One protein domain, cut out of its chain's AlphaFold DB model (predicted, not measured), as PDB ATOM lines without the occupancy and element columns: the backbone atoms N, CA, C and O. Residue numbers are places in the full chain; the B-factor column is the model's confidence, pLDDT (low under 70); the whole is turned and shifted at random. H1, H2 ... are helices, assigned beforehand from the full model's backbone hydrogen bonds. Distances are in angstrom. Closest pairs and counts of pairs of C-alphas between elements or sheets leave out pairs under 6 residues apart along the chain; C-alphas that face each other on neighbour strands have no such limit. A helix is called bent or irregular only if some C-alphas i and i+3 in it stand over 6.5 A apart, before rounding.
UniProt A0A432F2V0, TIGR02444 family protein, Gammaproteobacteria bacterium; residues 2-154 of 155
ATOM      1  N   SER A   2     215.483 191.581 179.020       87.00
ATOM      2  CA  SER A   2     215.212 190.141 178.805       87.00
ATOM      3  C   SER A   2     213.848 189.643 179.327       87.00
ATOM      4  O   SER A   2     213.079 189.049 178.576       87.00
ATOM      5  N   GLU A   3     213.480 189.966 180.571       91.75
ATOM      6  CA  GLU A   3     212.196 189.545 181.162       91.75
ATOM      7  C   GLU A   3     210.961 190.092 180.427       91.75
ATOM      8  O   GLU A   3     209.931 189.423 180.361       91.75
ATOM      9  N   LEU A   4     211.054 191.294 179.851       93.56
ATOM     10  CA  LEU A   4     209.959 191.894 179.086       93.56
ATOM     11  C   LEU A   4     209.797 191.202 177.733       93.56
ATOM     12  O   LEU A   4     208.670 190.892 177.352       93.56
ATOM     13  N   CYS A   5     210.905 190.906 177.044       93.31
ATOM     14  CA  CYS A   5     210.879 190.142 175.797       93.31
ATOM     15  C   CYS A   5     210.258 188.757 176.014       93.31
ATOM     16  O   CYS A   5     209.370 188.361 175.263       93.31
ATOM     17  N   LEU A   6     210.650 188.066 177.091       91.81
ATOM     18  CA  LEU A   6     210.055 186.781 177.470       91.81
ATOM     19  C   LEU A   6     208.555 186.908 177.748       91.81
ATOM     20  O   LEU A   6     207.771 186.096 177.260       91.81
ATOM     21  N   TRP A   7     208.138 187.946 178.478       95.38
ATOM     22  CA  TRP A   7     206.722 188.177 178.744       95.38
ATOM     23  C   TRP A   7     205.925 188.349 177.444       95.38
ATOM     24  O   TRP A   7     204.908 187.677 177.269       95.38
ATOM     25  N   PHE A   8     206.398 189.185 176.514       95.00
ATOM     26  CA  PHE A   8     205.743 189.397 175.220       95.00
ATOM     27  C   PHE A   8     205.722 188.133 174.358       95.00
ATOM     28  O   PHE A   8     204.697 187.819 173.749       95.00
ATOM     29  N   GLN A   9     206.820 187.380 174.328       92.69
ATOM     30  CA  GLN A   9     206.899 186.119 173.600       92.69
ATOM     31  C   GLN A   9     205.897 185.088 174.139       92.69
ATOM     32  O   GLN A   9     205.245 184.384 173.366       92.69
ATOM     33  N   ASP A  10     205.752 184.990 175.460       92.62
ATOM     34  CA  ASP A  10     204.873 184.002 176.086       92.62
ATOM     35  C   ASP A  10     203.388 184.408 176.032       92.62
ATOM     36  O   ASP A  10     202.537 183.547 175.809       92.62
ATOM     37  N   HIS A  11     203.065 185.700 176.181       94.06
ATOM     38  CA  HIS A  11     201.674 186.179 176.275       94.06
ATOM     39  C   HIS A  11     201.104 186.674 174.943       94.06
ATOM     40  O   HIS A  11     199.927 186.458 174.665       94.06
ATOM     41  N   CYS A  12     201.927 187.309 174.108       94.25
ATOM     42  CA  CYS A  12     201.509 187.871 172.823       94.25
ATOM     43  C   CYS A  12     202.055 187.097 171.616       94.25
ATOM     44  O   CYS A  12     201.764 187.485 170.489       94.25
ATOM     45  N   ARG A  13     202.833 186.018 171.823       92.12
ATOM     46  CA  ARG A  13     203.513 185.262 170.745       92.12
ATOM     47  C   ARG A  13     204.404 186.140 169.872       92.12
ATOM     48  O   ARG A  13     204.586 185.869 168.691       92.12
ATOM     49  N   VAL A  14     204.927 187.201 170.473       94.75
ATOM     50  CA  VAL A  14     205.817 188.140 169.809       94.75
ATOM     51  C   VAL A  14     207.073 187.428 169.340       94.75
ATOM     52  O   VAL A  14     207.684 186.669 170.096       94.75
ATOM     53  N   ASP A  15     207.467 187.752 168.117       95.81
ATOM     54  CA  ASP A  15     208.831 187.554 167.662       95.81
ATOM     55  C   ASP A  15     209.769 188.604 168.285       95.81
ATOM     56  O   ASP A  15     209.594 189.812 168.076       95.81
ATOM     57  N   VAL A  16     210.707 188.151 169.122       95.31
ATOM     58  CA  VAL A  16     211.600 189.019 169.903       95.31
ATOM     59  C   VAL A  16     212.497 189.876 168.994       95.31
ATOM     60  O   VAL A  16     212.510 191.095 169.198       95.31
ATOM     61  N   PRO A  17     213.191 189.316 167.983       96.56
ATOM     62  CA  PRO A  17     213.860 190.086 166.935       96.56
ATOM     63  C   PRO A  17     213.052 191.275 166.392       96.56
ATOM     64  O   PRO A  17     213.578 192.388 166.325       96.56
ATOM     65  N   ILE A  18     211.760 191.095 166.092       96.50
ATOM     66  CA  ILE A  18     210.920 192.174 165.540       96.50
ATOM     67  C   ILE A  18     210.724 193.323 166.540       96.50
ATOM     68  O   ILE A  18     210.893 194.485 166.171       96.50
ATOM     69  N   ILE A  19     210.402 193.056 167.814       95.31
ATOM     70  CA  ILE A  19     210.212 194.150 168.793       95.31
ATOM     71  C   ILE A  19     211.513 194.885 169.122       95.31
ATOM     72  O   ILE A  19     211.482 196.090 169.384       95.31
ATOM     73  N   LEU A  20     212.654 194.189 169.075       94.50
ATOM     74  CA  LEU A  20     213.971 194.805 169.226       94.50
ATOM     75  C   LEU A  20     214.282 195.714 168.033       94.50
ATOM     76  O   LEU A  20     214.710 196.853 168.229       94.50
ATOM     77  N   TYR A  21     213.986 195.261 166.813       94.19
ATOM     78  CA  TYR A  21     214.130 196.062 165.599       94.19
ATOM     79  C   TYR A  21     213.219 197.303 165.598       94.19
ATOM     80  O   TYR A  21     213.688 198.406 165.309       94.19
ATOM     81  N   ILE A  22     211.946 197.166 166.001       93.25
ATOM     82  CA  ILE A  22     211.013 198.299 166.168       93.25
ATOM     83  C   ILE A  22     211.579 199.323 167.152       93.25
ATOM     84  O   ILE A  22     211.570 200.531 166.881       93.25
ATOM     85  N   GLY A  23     212.081 198.840 168.291       90.88
ATOM     86  CA  GLY A  23     212.719 199.661 169.310       90.88
ATOM     87  C   GLY A  23     213.920 200.429 168.765       90.88
ATOM     88  O   GLY A  23     214.022 201.638 168.961       90.88
ATOM     89  N   TRP A  24     214.791 199.742 168.030       89.50
ATOM     90  CA  TRP A  24     215.985 200.325 167.429       89.50
ATOM     91  C   TRP A  24     215.662 201.373 166.349       89.50
ATOM     92  O   TRP A  24     216.216 202.474 166.395       89.50
ATOM     93  N   CYS A  25     214.717 201.098 165.442       88.62
ATOM     94  CA  CYS A  25     214.243 202.067 164.443       88.62
ATOM     95  C   CYS A  25     213.696 203.330 165.120       88.62
ATOM     96  O   CYS A  25     214.131 204.454 164.855       88.62
ATOM     97  N   SER A  26     212.793 203.137 166.078       87.06
ATOM     98  CA  SER A  26     212.115 204.231 166.771       87.06
ATOM     99  C   SER A  26     213.073 205.058 167.635       87.06
ATOM    100  O   SER A  26     212.953 206.282 167.693       87.06
ATOM    101  N   ALA A  27     214.081 204.432 168.254       82.06
ATOM    102  CA  ALA A  27     215.137 205.123 169.002       82.06
ATOM    103  C   ALA A  27     216.029 206.004 168.108       82.06
ATOM    104  O   ALA A  27     216.663 206.945 168.601       82.06
ATOM    105  N   ARG A  28     216.069 205.722 166.801       81.38
ATOM    106  CA  ARG A  28     216.704 206.564 165.781       81.38
ATOM    107  C   ARG A  28     215.744 207.609 165.207       81.38
ATOM    108  O   ARG A  28     216.192 208.483 164.488       81.38
ATOM    109  N   GLY A  29     214.461 207.592 165.562       81.69
ATOM    110  CA  GLY A  29     213.460 208.505 165.003       81.69
ATOM    111  C   GLY A  29     212.817 208.002 163.710       81.69
ATOM    112  O   GLY A  29     212.101 208.757 163.059       81.69
ATOM    113  N   VAL A  30     213.045 206.741 163.339       84.94
ATOM    114  CA  VAL A  30     212.370 206.110 162.202       84.94
ATOM    115  C   VAL A  30     210.977 205.671 162.642       84.94
ATOM    116  O   VAL A  30     210.815 204.996 163.662       84.94
ATOM    117  N   HIS A  31     209.958 206.071 161.884       87.56
ATOM    118  CA  HIS A  31     208.584 205.653 162.132       87.56
ATOM    119  C   HIS A  31     208.338 204.275 161.520       87.56
ATOM    120  O   HIS A  31     208.397 204.116 160.305       87.56
ATOM    121  N   VAL A  32     208.027 203.289 162.365       89.75
ATOM    122  CA  VAL A  32     207.597 201.967 161.902       89.75
ATOM    123  C   VAL A  32     206.120 202.029 161.538       89.75
ATOM    124  O   VAL A  32     205.247 201.928 162.400       89.75
ATOM    125  N   ASP A  33     205.849 202.244 160.256       88.88
ATOM    126  CA  ASP A  33     204.502 202.216 159.704       88.88
ATOM    127  C   ASP A  33     204.088 200.804 159.249       88.88
ATOM    128  O   ASP A  33     204.831 199.822 159.356       88.88
ATOM    129  N   HIS A  34     202.869 200.696 158.716       90.25
ATOM    130  CA  HIS A  34     202.352 199.431 158.210       90.25
ATOM    131  C   HIS A  34     203.181 198.858 157.052       90.25
ATOM    132  O   HIS A  34     203.252 197.636 156.924       90.25
ATOM    133  N   GLN A  35     203.780 199.694 156.206       90.69
ATOM    134  CA  GLN A  35     204.553 199.215 155.068       90.69
ATOM    135  C   GLN A  35     205.869 198.599 155.543       90.69
ATOM    136  O   GLN A  35     206.158 197.455 155.186       90.69
ATOM    137  N   LEU A  36     206.614 199.308 156.396       91.31
ATOM    138  CA  LEU A  36     207.857 198.801 156.971       91.31
ATOM    139  C   LEU A  36     207.599 197.532 157.785       91.31
ATOM    140  O   LEU A  36     208.300 196.540 157.620       91.31
ATOM    141  N   LEU A  37     206.543 197.507 158.603       93.50
ATOM    142  CA  LEU A  37     206.217 196.324 159.399       93.50
ATOM    143  C   LEU A  37     205.896 195.097 158.528       93.50
ATOM    144  O   LEU A  37     206.261 193.982 158.882       93.50
ATOM    145  N   THR A  38     205.263 195.287 157.365       94.56
ATOM    146  CA  THR A  38     205.056 194.196 156.399       94.56
ATOM    147  C   THR A  38     206.369 193.705 155.797       94.56
ATOM    148  O   THR A  38     206.541 192.499 155.652       94.56
ATOM    149  N   GLN A  39     207.302 194.603 155.473       94.25
ATOM    150  CA  GLN A  39     208.624 194.219 154.965       94.25
ATOM    151  C   GLN A  39     209.435 193.453 156.016       94.25
ATOM    152  O   GLN A  39     210.052 192.441 155.690       94.25
ATOM    153  N   VAL A  40     209.388 193.899 157.274       94.88
ATOM    154  CA  VAL A  40     210.011 193.221 158.419       94.88
ATOM    155  C   VAL A  40     209.474 191.800 158.544       94.88
ATOM    156  O   VAL A  40     210.260 190.863 158.480       94.88
ATOM    157  N   GLU A  41     208.151 191.630 158.638       95.25
ATOM    158  CA  GLU A  41     207.523 190.306 158.743       95.25
ATOM    159  C   GLU A  41     207.904 189.408 157.556       95.25
ATOM    160  O   GLU A  41     208.324 188.276 157.756       95.25
ATOM    161  N   GLN A  42     207.848 189.918 156.321       95.62
ATOM    162  CA  GLN A  42     208.218 189.151 155.123       95.62
ATOM    163  C   GLN A  42     209.691 188.735 155.091       95.62
ATOM    164  O   GLN A  42     210.009 187.661 154.582       95.62
ATOM    165  N   THR A  43     210.584 189.577 155.614       95.75
ATOM    166  CA  THR A  43     212.029 189.310 155.636       95.75
ATOM    167  C   THR A  43     212.355 188.106 156.507       95.75
ATOM    168  O   THR A  43     213.270 187.348 156.187       95.75
ATOM    169  N   VAL A  44     211.600 187.914 157.591       96.19
ATOM    170  CA  VAL A  44     211.926 186.913 158.608       96.19
ATOM    171  C   VAL A  44     210.952 185.743 158.681       96.19
ATOM    172  O   VAL A  44     211.343 184.705 159.198       96.19
ATOM    173  N   ASP A  45     209.745 185.841 158.114       96.00
ATOM    174  CA  ASP A  45     208.681 184.824 158.235       96.00
ATOM    175  C   ASP A  45     209.169 183.397 157.948       96.00
ATOM    176  O   ASP A  45     208.926 182.477 158.729       96.00
ATOM    177  N   VAL A  46     209.920 183.205 156.860       97.44
ATOM    178  CA  VAL A  46     210.439 181.880 156.488       97.44
ATOM    179  C   VAL A  46     211.448 181.366 157.517       97.44
ATOM    180  O   VAL A  46     211.359 180.214 157.934       97.44
ATOM    181  N   TRP A  47     212.385 182.211 157.954       97.88
ATOM    182  CA  TRP A  47     213.398 181.841 158.947       97.88
ATOM    183  C   TRP A  47     212.768 181.551 160.311       97.88
ATOM    184  O   TRP A  47     213.054 180.532 160.944       97.88
ATOM    185  N   GLN A  48     211.848 182.411 160.725       97.19
ATOM    186  CA  GLN A  48     211.086 182.280 161.950       97.19
ATOM    187  C   GLN A  48     210.327 180.951 161.981       97.19
ATOM    188  O   GLN A  48     210.455 180.185 162.940       97.19
ATOM    189  N   ARG A  49     209.589 180.643 160.906       97.06
ATOM    190  CA  ARG A  49     208.762 179.438 160.782       97.06
ATOM    191  C   ARG A  49     209.588 178.159 160.713       97.06
ATOM    192  O   ARG A  49     209.198 177.165 161.323       97.06
ATOM    193  N   ASP A  50     210.690 178.171 159.965       98.25
ATOM    194  CA  ASP A  50     211.423 176.949 159.620       98.25
ATOM    195  C   ASP A  50     212.620 176.679 160.548       98.25
ATOM    196  O   ASP A  50     213.100 175.545 160.601       98.25
ATOM    197  N   VAL A  51     213.079 177.676 161.316       98.19
ATOM    198  CA  VAL A  51     214.255 177.556 162.197       98.19
ATOM    199  C   VAL A  51     213.923 177.906 163.645       98.19
ATOM    200  O   VAL A  51     214.010 177.044 164.525       98.19
ATOM    201  N   VAL A  52     213.493 179.139 163.917       97.31
ATOM    202  CA  VAL A  52     213.320 179.625 165.298       97.31
ATOM    203  C   VAL A  52     212.147 178.930 165.999       97.31
ATOM    204  O   VAL A  52     212.290 178.414 167.113       97.31
ATOM    205  N   ALA A  53     210.977 178.870 165.358       96.00
ATOM    206  CA  ALA A  53     209.783 178.258 165.928       96.00
ATOM    207  C   ALA A  53     209.953 176.747 166.207       96.00
ATOM    208  O   ALA A  53     209.558 176.318 167.298       96.00
ATOM    209  N   PRO A  54     210.580 175.938 165.328       97.62
ATOM    210  CA  PRO A  54     210.894 174.539 165.613       97.62
ATOM    211  C   PRO A  54     211.858 174.354 166.788       97.62
ATOM    212  O   PRO A  54     211.578 173.533 167.665       97.62
ATOM    213  N   LEU A  55     212.943 175.138 166.866       97.75
ATOM    214  CA  LEU A  55     213.894 175.080 167.988       97.75
ATOM    215  C   LEU A  55     213.198 175.387 169.320       97.75
ATOM    216  O   LEU A  55     213.287 174.615 170.282       97.75
ATOM    217  N   ARG A  56     212.414 176.469 169.348       95.88
ATOM    218  CA  ARG A  56     211.629 176.875 170.520       95.88
ATOM    219  C   ARG A  56     210.585 175.833 170.901       95.88
ATOM    220  O   ARG A  56     210.390 175.549 172.087       95.88
ATOM    221  N   GLY A  57     209.907 175.269 169.905       95.69
ATOM    222  CA  GLY A  57     208.928 174.199 170.068       95.69
ATOM    223  C   GLY A  57     209.545 172.980 170.742       95.69
ATOM    224  O   GLY A  57     209.054 172.551 171.788       95.69
ATOM    225  N   LEU A  58     210.671 172.491 170.215       96.50
ATOM    226  CA  LEU A  58     211.378 171.332 170.752       96.50
ATOM    227  C   LEU A  58     211.888 171.583 172.178       96.50
ATOM    228  O   LEU A  58     211.670 170.764 173.072       96.50
ATOM    229  N   ARG A  59     212.496 172.749 172.438       96.19
ATOM    230  CA  ARG A  59     212.972 173.115 173.783       96.19
ATOM    231  C   ARG A  59     211.839 173.171 174.814       96.19
ATOM    232  O   ARG A  59     212.045 172.799 175.979       96.19
ATOM    233  N   ARG A  60     210.658 173.665 174.420       94.56
ATOM    234  CA  ARG A  60     209.454 173.716 175.269       94.56
ATOM    235  C   ARG A  60     208.850 172.326 175.475       94.56
ATOM    236  O   ARG A  60     208.469 172.010 176.599       94.56
ATOM    237  N   GLU A  61     208.802 171.494 174.439       95.50
ATOM    238  CA  GLU A  61     208.300 170.121 174.526       95.50
ATOM    239  C   GLU A  61     209.151 169.280 175.483       95.50
ATOM    240  O   GLU A  61     208.610 168.691 176.416       95.50
ATOM    241  N   LEU A  62     210.478 169.328 175.336       95.81
ATOM    242  CA  LEU A  62     211.417 168.602 176.194       95.81
ATOM    243  C   LEU A  62     211.403 169.075 177.652       95.81
ATOM    244  O   LEU A  62     211.813 168.341 178.544       95.81
ATOM    245  N   LYS A  63     210.937 170.305 177.921       93.31
ATOM    246  CA  LYS A  63     210.710 170.779 179.297       93.31
ATOM    247  C   LYS A  63     209.530 170.051 179.949       93.31
ATOM    248  O   LYS A  63     209.509 169.891 181.164       93.31
ATOM    249  N   ARG A  64     208.518 169.691 179.155       92.31
ATOM    250  CA  ARG A  64     207.281 169.053 179.619       92.31
ATOM    251  C   ARG A  64     207.413 167.534 179.673       92.31
ATOM    252  O   ARG A  64     206.863 166.922 180.580       92.31
ATOM    253  N   ASP A  65     208.096 166.949 178.698       93.75
ATOM    254  CA  ASP A  65     208.219 165.506 178.532       93.75
ATOM    255  C   ASP A  65     209.644 165.144 178.095       93.75
ATOM    256  O   ASP A  65     210.088 165.529 177.013       93.75
ATOM    257  N   SER A  66     210.359 164.388 178.933       92.94
ATOM    258  CA  SER A  66     211.716 163.919 178.634       92.94
ATOM    259  C   SER A  66     211.751 162.735 177.668       92.94
ATOM    260  O   SER A  66     212.830 162.226 177.364       92.94
ATOM    261  N   LYS A  67     210.588 162.271 177.192       92.88
ATOM    262  CA  LYS A  67     210.441 161.160 176.243       92.88
ATOM    263  C   LYS A  67     211.113 159.874 176.743       92.88
ATOM    264  O   LYS A  67     211.659 159.100 175.964       92.88
ATOM    265  N   GLY A  68     211.092 159.665 178.062       93.38
ATOM    266  CA  GLY A  68     211.692 158.503 178.729       93.38
ATOM    267  C   GLY A  68     213.200 158.599 178.997       93.38
ATOM    268  O   GLY A  68     213.764 157.661 179.555       93.38
ATOM    269  N   ILE A  69     213.857 159.711 178.648       95.06
ATOM    270  CA  ILE A  69     215.270 159.972 178.971       95.06
ATOM    271  C   ILE A  69     215.373 160.610 180.370       95.06
ATOM    272  O   ILE A  69     214.443 161.284 180.827       95.06
ATOM    273  N   ALA A  70     216.500 160.397 181.063       93.88
ATOM    274  CA  ALA A  70     216.796 161.025 182.352       93.88
ATOM    275  C   ALA A  70     216.690 162.560 182.276       93.88
ATOM    276  O   ALA A  70     217.156 163.184 181.317       93.88
ATOM    277  N   GLN A  71     216.079 163.168 183.296       90.12
ATOM    278  CA  GLN A  71     215.767 164.601 183.309       90.12
ATOM    279  C   GLN A  71     217.023 165.469 183.256       90.12
ATOM    280  O   GLN A  71     217.036 166.486 182.570       90.12
ATOM    281  N   GLU A  72     218.103 165.052 183.914       90.50
ATOM    282  CA  GLU A  72     219.376 165.770 183.928       90.50
ATOM    283  C   GLU A  72     219.989 165.834 182.521       90.50
ATOM    284  O   GLU A  72     220.425 166.897 182.075       90.50
ATOM    285  N   THR A  73     219.956 164.720 181.782       91.81
ATOM    286  CA  THR A  73     220.453 164.642 180.401       91.81
ATOM    287  C   THR A  73     219.607 165.488 179.454       91.81
ATOM    288  O   THR A  73     220.149 166.240 178.644       91.81
ATOM    289  N   VAL A  74     218.276 165.425 179.578       96.06
ATOM    290  CA  VAL A  74     217.377 166.271 178.778       96.06
ATOM    291  C   VAL A  74     217.560 167.747 179.120       96.06
ATOM    292  O   VAL A  74     217.524 168.588 178.224       96.06
ATOM    293  N   SER A  75     217.807 168.084 180.386       94.69
ATOM    294  CA  SER A  75     218.065 169.462 180.796       94.69
ATOM    295  C   SER A  75     219.322 170.027 180.136       94.69
ATOM    296  O   SER A  75     219.272 171.156 179.654       94.69
ATOM    297  N   ALA A  76     220.413 169.257 180.066       94.69
ATOM    298  CA  ALA A  76     221.635 169.681 179.383       94.69
ATOM    299  C   ALA A  76     221.391 169.933 177.884       94.69
ATOM    300  O   ALA A  76     221.666 171.023 177.387       94.69
ATOM    301  N   PHE A  77     220.758 168.982 177.188       96.69
ATOM    302  CA  PHE A  77     220.430 169.127 175.766       96.69
ATOM    303  C   PHE A  77     219.483 170.310 175.488       96.69
ATOM    304  O   PHE A  77     219.594 171.004 174.479       96.69
ATOM    305  N   ARG A  78     218.556 170.606 176.405       97.50
ATOM    306  CA  ARG A  78     217.690 171.786 176.292       97.50
ATOM    307  C   ARG A  78     218.445 173.112 176.373       97.50
ATOM    308  O   ARG A  78     217.983 174.075 175.761       97.50
ATOM    309  N   GLU A  79     219.539 173.195 177.128       97.19
ATOM    310  CA  GLU A  79     220.375 174.404 177.161       97.19
ATOM    311  C   GLU A  79     221.186 174.567 175.864       97.19
ATOM    312  O   GLU A  79     221.371 175.693 175.396       97.19
ATOM    313  N   GLU A  80     221.571 173.469 175.207       97.50
ATOM    314  CA  GLU A  80     222.143 173.510 173.852       97.50
ATOM    315  C   GLU A  80     221.111 174.016 172.832       97.50
ATOM    316  O   GLU A  80     221.380 174.964 172.096       97.50
ATOM    317  N   LEU A  81     219.885 173.477 172.855       97.25
ATOM    318  CA  LEU A  81     218.786 173.967 172.011       97.25
ATOM    319  C   LEU A  81     218.464 175.442 172.262       97.25
ATOM    320  O   LEU A  81     218.142 176.169 171.331       97.25
ATOM    321  N   LYS A  82     218.543 175.893 173.519       96.69
ATOM    322  CA  LYS A  82     218.350 177.303 173.875       96.69
ATOM    323  C   LYS A  82     219.434 178.182 173.259       96.69
ATOM    324  O   LYS A  82     219.118 179.261 172.775       96.69
ATOM    325  N   SER A  83     220.686 177.731 173.283       97.88
ATOM    326  CA  SER A  83     221.797 178.454 172.657       97.88
ATOM    327  C   SER A  83     221.594 178.575 171.144       97.88
ATOM    328  O   SER A  83     221.729 179.670 170.609       97.88
ATOM    329  N   LEU A  84     221.167 177.493 170.482       98.25
ATOM    330  CA  LEU A  84     220.838 177.501 169.052       98.25
ATOM    331  C   LEU A  84     219.633 178.394 168.723       98.25
ATOM    332  O   LEU A  84     219.651 179.094 167.717       98.25
ATOM    333  N   GLU A  85     218.590 178.397 169.561       97.56
ATOM    334  CA  GLU A  85     217.443 179.306 169.409       97.56
ATOM    335  C   GLU A  85     217.890 180.771 169.471       97.56
ATOM    336  O   GLU A  85     217.530 181.546 168.590       97.56
ATOM    337  N   LEU A  86     218.712 181.137 170.461       97.06
ATOM    338  CA  LEU A  86     219.231 182.502 170.605       97.06
ATOM    339  C   LEU A  86     220.135 182.905 169.433       97.06
ATOM    340  O   LEU A  86     220.075 184.038 168.966       97.06
ATOM    341  N   GLU A  87     220.967 181.989 168.938       98.25
ATOM    342  CA  GLU A  87     221.784 182.234 167.746       98.25
ATOM    343  C   GLU A  87     220.912 182.456 166.502       98.25
ATOM    344  O   GLU A  87     221.149 183.397 165.744       98.25
ATOM    345  N   ALA A  88     219.862 181.650 166.320       98.06
ATOM    346  CA  ALA A  88     218.919 181.818 165.220       98.06
ATOM    347  C   ALA A  88     218.155 183.152 165.301       98.06
ATOM    348  O   ALA A  88     218.003 183.818 164.277       98.06
ATOM    349  N   GLU A  89     217.734 183.579 166.497       97.38
ATOM    350  CA  GLU A  89     217.138 184.904 166.732       97.38
ATOM    351  C   GLU A  89     218.131 186.044 166.442       97.38
ATOM    352  O   GLU A  89     217.758 187.074 165.884       97.38
ATOM    353  N   HIS A  90     219.414 185.882 166.779       97.12
ATOM    354  CA  HIS A  90     220.436 186.877 166.443       97.12
ATOM    355  C   HIS A  90     220.653 187.002 164.930       97.12
ATOM    356  O   HIS A  90     220.809 188.116 164.429       97.12
ATOM    357  N   LEU A  91     220.654 185.889 164.190       97.56
ATOM    358  CA  LEU A  91     220.728 185.913 162.726       97.56
ATOM    359  C   LEU A  91     219.510 186.621 162.118       97.56
ATOM    360  O   LEU A  91     219.669 187.430 161.204       97.56
ATOM    361  N   GLU A  92     218.322 186.376 162.668       97.31
ATOM    362  CA  GLU A  92     217.084 187.057 162.284       97.31
ATOM    363  C   GLU A  92     217.168 188.572 162.513       97.31
ATOM    364  O   GLU A  92     216.905 189.365 161.606       97.31
ATOM    365  N   LEU A  93     217.624 188.992 163.697       95.94
ATOM    366  CA  LEU A  93     217.809 190.405 164.028       95.94
ATOM    367  C   LEU A  93     218.854 191.079 163.123       95.94
ATOM    368  O   LEU A  93     218.658 192.219 162.703       95.94
ATOM    369  N   ASN A  94     219.940 190.379 162.784       94.62
ATOM    370  CA  ASN A  94     220.944 190.879 161.844       94.62
ATOM    371  C   ASN A  94     220.363 191.060 160.437       94.62
ATOM    372  O   ASN A  94     220.649 192.070 159.798       94.62
ATOM    373  N   ALA A  95     219.527 190.129 159.967       94.56
ATOM    374  CA  ALA A  95     218.838 190.266 158.687       94.56
ATOM    375  C   ALA A  95     217.929 191.506 158.679       94.56
ATOM    376  O   ALA A  95     218.009 192.316 157.755       94.56
ATOM    377  N   LEU A  96     217.150 191.724 159.744       94.50
ATOM    378  CA  LEU A  96     216.330 192.932 159.896       94.50
ATOM    379  C   LEU A  96     217.168 194.213 159.911       94.50
ATOM    380  O   LEU A  96     216.803 195.192 159.264       94.50
ATOM    381  N   ALA A  97     218.316 194.213 160.592       90.31
ATOM    382  CA  ALA A  97     219.200 195.375 160.645       90.31
ATOM    383  C   ALA A  97     219.673 195.824 159.248       90.31
ATOM    384  O   ALA A  97     219.879 197.022 159.038       90.31
ATOM    385  N   THR A  98     219.774 194.904 158.278       89.12
ATOM    386  CA  THR A  98     220.141 195.254 156.895       89.12
ATOM    387  C   THR A  98     219.078 196.091 156.174       89.12
ATOM    388  O   THR A  98     219.452 196.916 155.337       89.12
ATOM    389  N   LEU A  99     217.792 195.971 156.539       85.06
ATOM    390  CA  LEU A  99     216.687 196.730 155.927       85.06
ATOM    391  C   LEU A  99     216.798 198.241 156.166       85.06
ATOM    392  O   LEU A  99     216.323 199.036 155.366       85.06
ATOM    393  N   SER A 100     217.447 198.643 157.258       72.31
ATOM    394  CA  SER A 100     217.567 200.047 157.675       72.31
ATOM    395  C   SER A 100     218.960 200.637 157.462       72.31
ATOM    396  O   SER A 100     219.291 201.677 158.042       72.31
ATOM    397  N   SER A 101     219.795 199.974 156.659       62.59
ATOM    398  CA  SER A 101     221.116 200.485 156.264       62.59
ATOM    399  C   SER A 101     221.015 201.689 155.318       62.59
ATOM    400  O   SER A 101     221.944 202.491 155.268       62.59
ATOM    401  N   ASP A 102     219.891 201.826 154.605       52.44
ATOM    402  CA  ASP A 102     219.706 202.787 153.505       52.44
ATOM    403  C   ASP A 102     218.965 204.082 153.889       52.44
ATOM    404  O   ASP A 102     218.879 205.013 153.089       52.44
ATOM    405  N   GLU A 103     218.448 204.202 155.114       54.88
ATOM    406  CA  GLU A 103     217.628 205.355 155.494       54.88
ATOM    407  C   GLU A 103     218.456 206.462 156.168       54.88
ATOM    408  O   GLU A 103     218.938 206.336 157.298       54.88
ATOM    409  N   THR A 104     218.584 207.604 155.482       49.41
ATOM    410  CA  THR A 104     219.010 208.875 156.084       49.41
ATOM    411  C   THR A 104     218.046 209.265 157.200       49.41
ATOM    412  O   THR A 104     216.920 209.694 156.960       49.41
ATOM    413  N   VAL A 105     218.512 209.116 158.435       55.47
ATOM    414  CA  VAL A 105     217.750 209.392 159.649       55.47
ATOM    415  C   VAL A 105     217.532 210.897 159.809       55.47
ATOM    416  O   VAL A 105     218.463 211.638 160.126       55.47
ATOM    417  N   ALA A 106     216.294 211.361 159.637       54.03
ATOM    418  CA  ALA A 106     215.895 212.674 160.128       54.03
ATOM    419  C   ALA A 106     215.857 212.635 161.666       54.03
ATOM    420  O   ALA A 106     215.214 211.770 162.259       54.03
ATOM    421  N   ALA A 107     216.563 213.558 162.323       56.59
ATOM    422  CA  ALA A 107     216.624 213.615 163.779       56.59
ATOM    423  C   ALA A 107     215.262 214.028 164.364       56.59
ATOM    424  O   ALA A 107     214.928 215.209 164.434       56.59
ATOM    425  N   VAL A 108     214.471 213.045 164.790       61.59
ATOM    426  CA  VAL A 108     213.231 213.273 165.539       61.59
ATOM    427  C   VAL A 108     213.572 213.598 167.007       61.59
ATOM    428  O   VAL A 108     214.427 212.915 167.590       61.59
ATOM    429  N   PRO A 109     212.925 214.605 167.638       63.31
ATOM    430  CA  PRO A 109     213.117 214.912 169.055       63.31
ATOM    431  C   PRO A 109     212.936 213.685 169.961       63.31
ATOM    432  O   PRO A 109     212.067 212.844 169.738       63.31
ATOM    433  N   VAL A 110     213.724 213.592 171.038       62.84
ATOM    434  CA  VAL A 110     213.695 212.448 171.977       62.84
ATOM    435  C   VAL A 110     212.301 212.222 172.589       62.84
ATOM    436  O   VAL A 110     211.907 211.080 172.818       62.84
ATOM    437  N   SER A 111     211.512 213.285 172.786       65.81
ATOM    438  CA  SER A 111     210.121 213.200 173.260       65.81
ATOM    439  C   SER A 111     209.193 212.433 172.315       65.81
ATOM    440  O   SER A 111     208.211 211.844 172.766       65.81
ATOM    441  N   ASP A 112     209.508 212.413 171.023       79.88
ATOM    442  CA  ASP A 112     208.722 211.717 170.010       79.88
ATOM    443  C   ASP A 112     209.209 210.273 169.809       79.88
ATOM    444  O   ASP A 112     208.405 209.415 169.459       79.88
ATOM    445  N   GLN A 113     210.463 209.942 170.159       81.06
ATOM    446  CA  GLN A 113     210.992 208.565 170.096       81.06
ATOM    447  C   GLN A 113     210.174 207.593 170.955       81.06
ATOM    448  O   GLN A 113     209.823 206.509 170.496       81.06
ATOM    449  N   LYS A 114     209.788 207.999 172.173       85.88
ATOM    450  CA  LYS A 114     208.892 207.205 173.031       85.88
ATOM    451  C   LYS A 114     207.564 206.898 172.332       85.88
ATOM    452  O   LYS A 114     207.135 205.747 172.326       85.88
ATOM    453  N   ARG A 115     206.944 207.905 171.710       88.94
ATOM    454  CA  ARG A 115     205.681 207.739 170.973       88.94
ATOM    455  C   ARG A 115     205.848 206.832 169.757       88.94
ATOM    456  O   ARG A 115     204.949 206.051 169.470       88.94
ATOM    457  N   LEU A 116     206.985 206.914 169.065       89.19
ATOM    458  CA  LEU A 116     207.298 206.036 167.937       89.19
ATOM    459  C   LEU A 116     207.434 204.575 168.385       89.19
ATOM    460  O   LEU A 116     206.821 203.712 167.763       89.19
ATOM    461  N   ILE A 117     208.129 204.308 169.500       90.00
ATOM    462  CA  ILE A 117     208.238 202.950 170.060       90.00
ATOM    463  C   ILE A 117     206.847 202.427 170.449       90.00
ATOM    464  O   ILE A 117     206.476 201.320 170.063       90.00
ATOM    465  N   GLU A 118     206.058 203.217 171.186       91.19
ATOM    466  CA  GLU A 118     204.699 202.837 171.600       91.19
ATOM    467  C   GLU A 118     203.786 202.562 170.394       91.19
ATOM    468  O   GLU A 118     203.072 201.558 170.382       91.19
ATOM    469  N   SER A 119     203.839 203.415 169.365       90.94
ATOM    470  CA  SER A 119     203.076 203.254 168.122       90.94
ATOM    471  C   SER A 119     203.485 201.993 167.361       90.94
ATOM    472  O   SER A 119     202.624 201.190 167.005       90.94
ATOM    473  N   GLY A 120     204.788 201.779 167.146       92.06
ATOM    474  CA  GLY A 120     205.301 200.620 166.415       92.06
ATOM    475  C   GLY A 120     204.972 199.301 167.116       92.06
ATOM    476  O   GLY A 120     204.466 198.371 166.486       92.06
ATOM    477  N   LEU A 121     205.164 199.236 168.440       93.38
ATOM    478  CA  LEU A 121     204.767 198.069 169.234       93.38
ATOM    479  C   LEU A 121     203.255 197.853 169.195       93.38
ATOM    480  O   LEU A 121     202.809 196.723 169.025       93.38
ATOM    481  N   GLY A 122     202.457 198.918 169.312       92.81
ATOM    482  CA  GLY A 122     201.001 198.836 169.219       92.81
ATOM    483  C   GLY A 122     200.524 198.281 167.874       92.81
ATOM    484  O   GLY A 122     199.665 197.400 167.847       92.81
ATOM    485  N   GLN A 123     201.115 198.738 166.766       92.75
ATOM    486  CA  GLN A 123     200.816 198.227 165.424       92.75
ATOM    487  C   GLN A 123     201.154 196.739 165.296       92.75
ATOM    488  O   GLN A 123     200.321 195.961 164.824       92.75
ATOM    489  N   TYR A 124     202.338 196.324 165.751       95.88
ATOM    490  CA  TYR A 124     202.761 194.927 165.677       95.88
ATOM    491  C   TYR A 124     201.915 194.003 166.557       95.88
ATOM    492  O   TYR A 124     201.393 192.994 166.085       95.88
ATOM    493  N   LEU A 125     201.667 194.388 167.811       95.44
ATOM    494  CA  LEU A 125     200.788 193.630 168.704       95.44
ATOM    495  C   LEU A 125     199.357 193.528 168.154       95.44
ATOM    496  O   LEU A 125     198.708 192.493 168.319       95.44
ATOM    497  N   GLY A 126     198.885 194.560 167.448       94.12
ATOM    498  CA  GLY A 126     197.617 194.537 166.722       94.12
ATOM    499  C   GLY A 126     197.570 193.475 165.615       94.12
ATOM    500  O   GLY A 126     196.563 192.776 165.495       94.12
ATOM    501  N   ARG A 127     198.660 193.281 164.853       94.62
ATOM    502  CA  ARG A 127     198.764 192.211 163.833       94.62
ATOM    503  C   ARG A 127     198.731 190.818 164.448       94.62
ATOM    504  O   ARG A 127     198.056 189.932 163.925       94.62
ATOM    505  N   LEU A 128     199.375 190.659 165.603       94.44
ATOM    506  CA  LEU A 128     199.340 189.427 166.395       94.44
ATOM    507  C   LEU A 128     197.995 189.201 167.099       94.44
ATOM    508  O   LEU A 128     197.791 188.153 167.711       94.44
ATOM    509  N   LYS A 129     197.068 190.168 167.015       94.62
ATOM    510  CA  LYS A 129     195.785 190.170 167.726       94.62
ATOM    511  C   LYS A 129     195.970 190.006 169.242       94.62
ATOM    512  O   LYS A 129     195.129 189.391 169.898       94.62
ATOM    513  N   CYS A 130     197.067 190.533 169.798       94.25
ATOM    514  CA  CYS A 130     197.272 190.533 171.243       94.25
ATOM    515  C   CYS A 130     196.315 191.535 171.903       94.25
ATOM    516  O   CYS A 130     196.139 192.652 171.417       94.25
ATOM    517  N   ASP A 131     195.702 191.144 173.021       92.06
ATOM    518  CA  ASP A 131     194.809 192.017 173.777       92.06
ATOM    519  C   ASP A 131     195.594 193.159 174.448       92.06
ATOM    520  O   ASP A 131     196.483 192.937 175.279       92.06
ATOM    521  N   ILE A 132     195.263 194.405 174.100       89.50
ATOM    522  CA  ILE A 132     195.920 195.609 174.630       89.50
ATOM    523  C   ILE A 132     195.188 196.094 175.889       89.50
ATOM    524  O   ILE A 132     194.613 197.187 175.947       89.50
ATOM    525  N   ASN A 133     195.226 195.260 176.925       92.12
ATOM    526  CA  ASN A 133     194.698 195.572 178.249       92.12
ATOM    527  C   ASN A 133     195.713 196.353 179.114       92.12
ATOM    528  O   ASN A 133     196.786 196.757 178.656       92.12
ATOM    529  N   ALA A 134     195.361 196.613 180.378       92.94
ATOM    530  CA  ALA A 134     196.204 197.375 181.301       92.94
ATOM    531  C   ALA A 134     197.592 196.742 181.510       92.94
ATOM    532  O   ALA A 134     198.586 197.465 181.540       92.94
ATOM    533  N   GLN A 135     197.670 195.410 181.577       93.50
ATOM    534  CA  GLN A 135     198.930 194.694 181.763       93.50
ATOM    535  C   GLN A 135     199.820 194.826 180.524       93.50
ATOM    536  O   GLN A 135     200.997 195.157 180.643       93.50
ATOM    537  N   THR A 136     199.263 194.653 179.324       92.38
ATOM    538  CA  THR A 136     200.018 194.835 178.075       92.38
ATOM    539  C   THR A 136     200.565 196.261 177.961       92.38
ATOM    540  O   THR A 136     201.734 196.452 177.629       92.38
ATOM    541  N   LYS A 137     199.764 197.275 178.315       92.00
ATOM    542  CA  LYS A 137     200.196 198.686 178.329       92.00
ATOM    543  C   LYS A 137     201.322 198.953 179.330       92.00
ATOM    544  O   LYS A 137     202.259 199.688 179.014       92.00
ATOM    545  N   GLU A 138     201.263 198.344 180.513       94.38
ATOM    546  CA  GLU A 138     202.340 198.412 181.508       94.38
ATOM    547  C   GLU A 138     203.645 197.832 180.940       94.38
ATOM    548  O   GLU A 138     204.703 198.454 181.042       94.38
ATOM    549  N   LYS A 139     203.570 196.679 180.265       94.62
ATOM    550  CA  LYS A 139     204.738 196.019 179.661       94.62
ATOM    551  C   LYS A 139     205.322 196.809 178.495       94.62
ATOM    552  O   LYS A 139     206.544 196.915 178.411       94.62
ATOM    553  N   ILE A 140     204.483 197.429 177.659       92.38
ATOM    554  CA  ILE A 140     204.930 198.365 176.611       92.38
ATOM    555  C   ILE A 140     205.684 199.534 177.255       92.38
ATOM    556  O   ILE A 140     206.804 199.840 176.856       92.38
ATOM    557  N   THR A 141     205.116 200.137 178.303       92.06
ATOM    558  CA  THR A 141     205.744 201.263 179.015       92.06
ATOM    559  C   THR A 141     207.103 200.872 179.601       92.06
ATOM    560  O   THR A 141     208.076 201.614 179.455       92.06
ATOM    561  N   GLY A 142     207.195 199.695 180.228       92.44
ATOM    562  CA  GLY A 142     208.450 199.165 180.762       92.44
ATOM    563  C   GLY A 142     209.499 198.915 179.674       92.44
ATOM    564  O   GLY A 142     210.668 199.245 179.859       92.44
ATOM    565  N   PHE A 143     209.084 198.395 178.518       91.19
ATOM    566  CA  PHE A 143     209.980 198.140 177.390       91.19
ATOM    567  C   PHE A 143     210.560 199.438 176.821       91.19
ATOM    568  O   PHE A 143     211.772 199.553 176.644       91.19
ATOM    569  N   VAL A 144     209.711 200.452 176.640       89.69
ATOM    570  CA  VAL A 144     210.129 201.795 176.211       89.69
ATOM    571  C   VAL A 144     211.129 202.412 177.194       89.69
ATOM    572  O   VAL A 144     212.124 203.012 176.779       89.69
ATOM    573  N   ALA A 145     210.888 202.259 178.500       88.69
ATOM    574  CA  ALA A 145     211.787 202.762 179.533       88.69
ATOM    575  C   ALA A 145     213.163 202.073 179.484       88.69
ATOM    576  O   ALA A 145     214.181 202.762 179.556       88.69
ATOM    577  N   CYS A 146     213.209 200.746 179.300       88.44
ATOM    578  CA  CYS A 146     214.471 200.017 179.147       88.44
ATOM    579  C   CYS A 146     215.275 200.499 177.929       88.44
ATOM    580  O   CYS A 146     216.452 200.818 178.079       88.44
ATOM    581  N   LEU A 147     214.642 200.627 176.756       83.81
ATOM    582  CA  LEU A 147     215.318 201.097 175.536       83.81
ATOM    583  C   LEU A 147     215.887 202.515 175.684       83.81
ATOM    584  O   LEU A 147     216.954 202.831 175.160       83.81
ATOM    585  N   SER A 148     215.181 203.378 176.415       78.00
ATOM    586  CA  SER A 148     215.612 204.761 176.635       78.00
ATOM    587  C   SER A 148     216.827 204.850 177.569       78.00
ATOM    588  O   SER A 148     217.692 205.699 177.362       78.00
ATOM    589  N   ALA A 149     216.916 203.969 178.572       77.44
ATOM    590  CA  ALA A 149     218.026 203.931 179.529       77.44
ATOM    591  C   ALA A 149     219.330 203.373 178.922       77.44
ATOM    592  O   ALA A 149     220.425 203.821 179.267       77.44
ATOM    593  N   GLU A 150     219.233 202.429 177.984       66.88
ATOM    594  CA  GLU A 150     220.397 201.839 177.301       66.88
ATOM    595  C   GLU A 150     221.105 202.852 176.377       66.88
ATOM    596  O   GLU A 150     222.334 202.849 176.264       66.88
ATOM    597  N   LYS A 151     220.354 203.804 175.801       58.41
ATOM    598  CA  LYS A 151     220.902 204.908 174.992       58.41
ATOM    599  C   LYS A 151     221.733 205.893 175.821       58.41
ATOM    600  O   LYS A 151     222.741 206.388 175.333       58.41
ATOM    601  N   THR A 152     221.347 206.151 177.074       55.84
ATOM    602  CA  THR A 152     222.114 207.027 177.982       55.84
ATOM    603  C   THR A 152     223.406 206.399 178.504       55.84
ATOM    604  O   THR A 152     224.282 207.132 178.945       55.84
ATOM    605  N   ALA A 153     223.541 205.071 178.458       50.25
ATOM    606  CA  ALA A 153     224.739 204.361 178.918       50.25
ATOM    607  C   ALA A 153     225.804 204.161 177.821       50.25
ATOM    608  O   ALA A 153     226.944 203.836 178.138       50.25
ATOM    609  N   SER A 154     225.434 204.343 176.549       45.44
ATOM    610  CA  SER A 154     226.310 204.142 175.380       45.44
ATOM    611  C   SER A 154     226.717 205.457 174.692       45.44
ATOM    612  O   SER A 154     227.170 205.426 173.548       45.44
TER     613      SER A 154
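This is residues 2 to 154 of the 155 residues of the protein "TIGR02444 family protein" of Gammaproteobacteria bacterium (UniProt A0A432F2V0). A long helical hairpin, H3b and H4, makes much of the length, and near the end of H4 it joins a cluster of shorter helices with H2 in its middle. The hairpin of H5 and H6 packs on H2, while H3a makes a corner with H3b. Six helices, H1 to H6, and no named strand stand among 153 printed residues: all helix. The whole is compact, radius of gyration of the C-alphas 17.0 A, and elongated, spanning 57 by 34 by 33 A.

Start at H3, residues 34 to 64, one helix by its hydrogen bonds but bent, with C-alphas 43 and 46 7.6 A apart; its arms, H3a, 34 to 43, and H3b, 46 to 64, are only just about perpendicular at 72 degrees. H3b is irregular, C-alphas 50 and 53 being 6.6 A apart. H3b touches H4, residues 71 to 99, in a hairpin; the closest C-alphas, of Arg 59 and Arg 78, are 5.5 A apart. Residues 89 to 97 of H4 touch residues 16 to 21 of the hub, H2, residues 16 to 27; the closest C-alphas, of Pro 17 and Leu 93, are 4.9 A apart. H5, residues 110 to 127, touches H2 with residues 113 to 121 alone; the closest C-alphas, of Ser 26 and Ile 117, are 5.2 A apart. H6, residues 134 to 153, forms a hairpin with H5. H1, residues 2 to 12, only just touches H2, with 3 pairs of C-alphas within 8 A. Every O i to N i+4 pair is within hydrogen-bond range in H1, H2 and H3a, against 13 of 15 in H3b, 24 of 25 in H4, 12 of 14 in H5 and 14 of 16 in H6.

Find C-alpha 2 at (215.212, 190.141, 178.805), where H1 begins. H4 runs 42.2 A, H3b 26.6 A and H5 26.4 A; H6 runs 29.5 A to C-alpha 153 at (224.739, 204.361, 178.918).

The C-alphas farthest apart, of Gly 68 and Ala 106, are 57.4 A apart. The printed part has no cut and no long link; pLDDT is under 70 at residues 101 to 111 and 150 to 154.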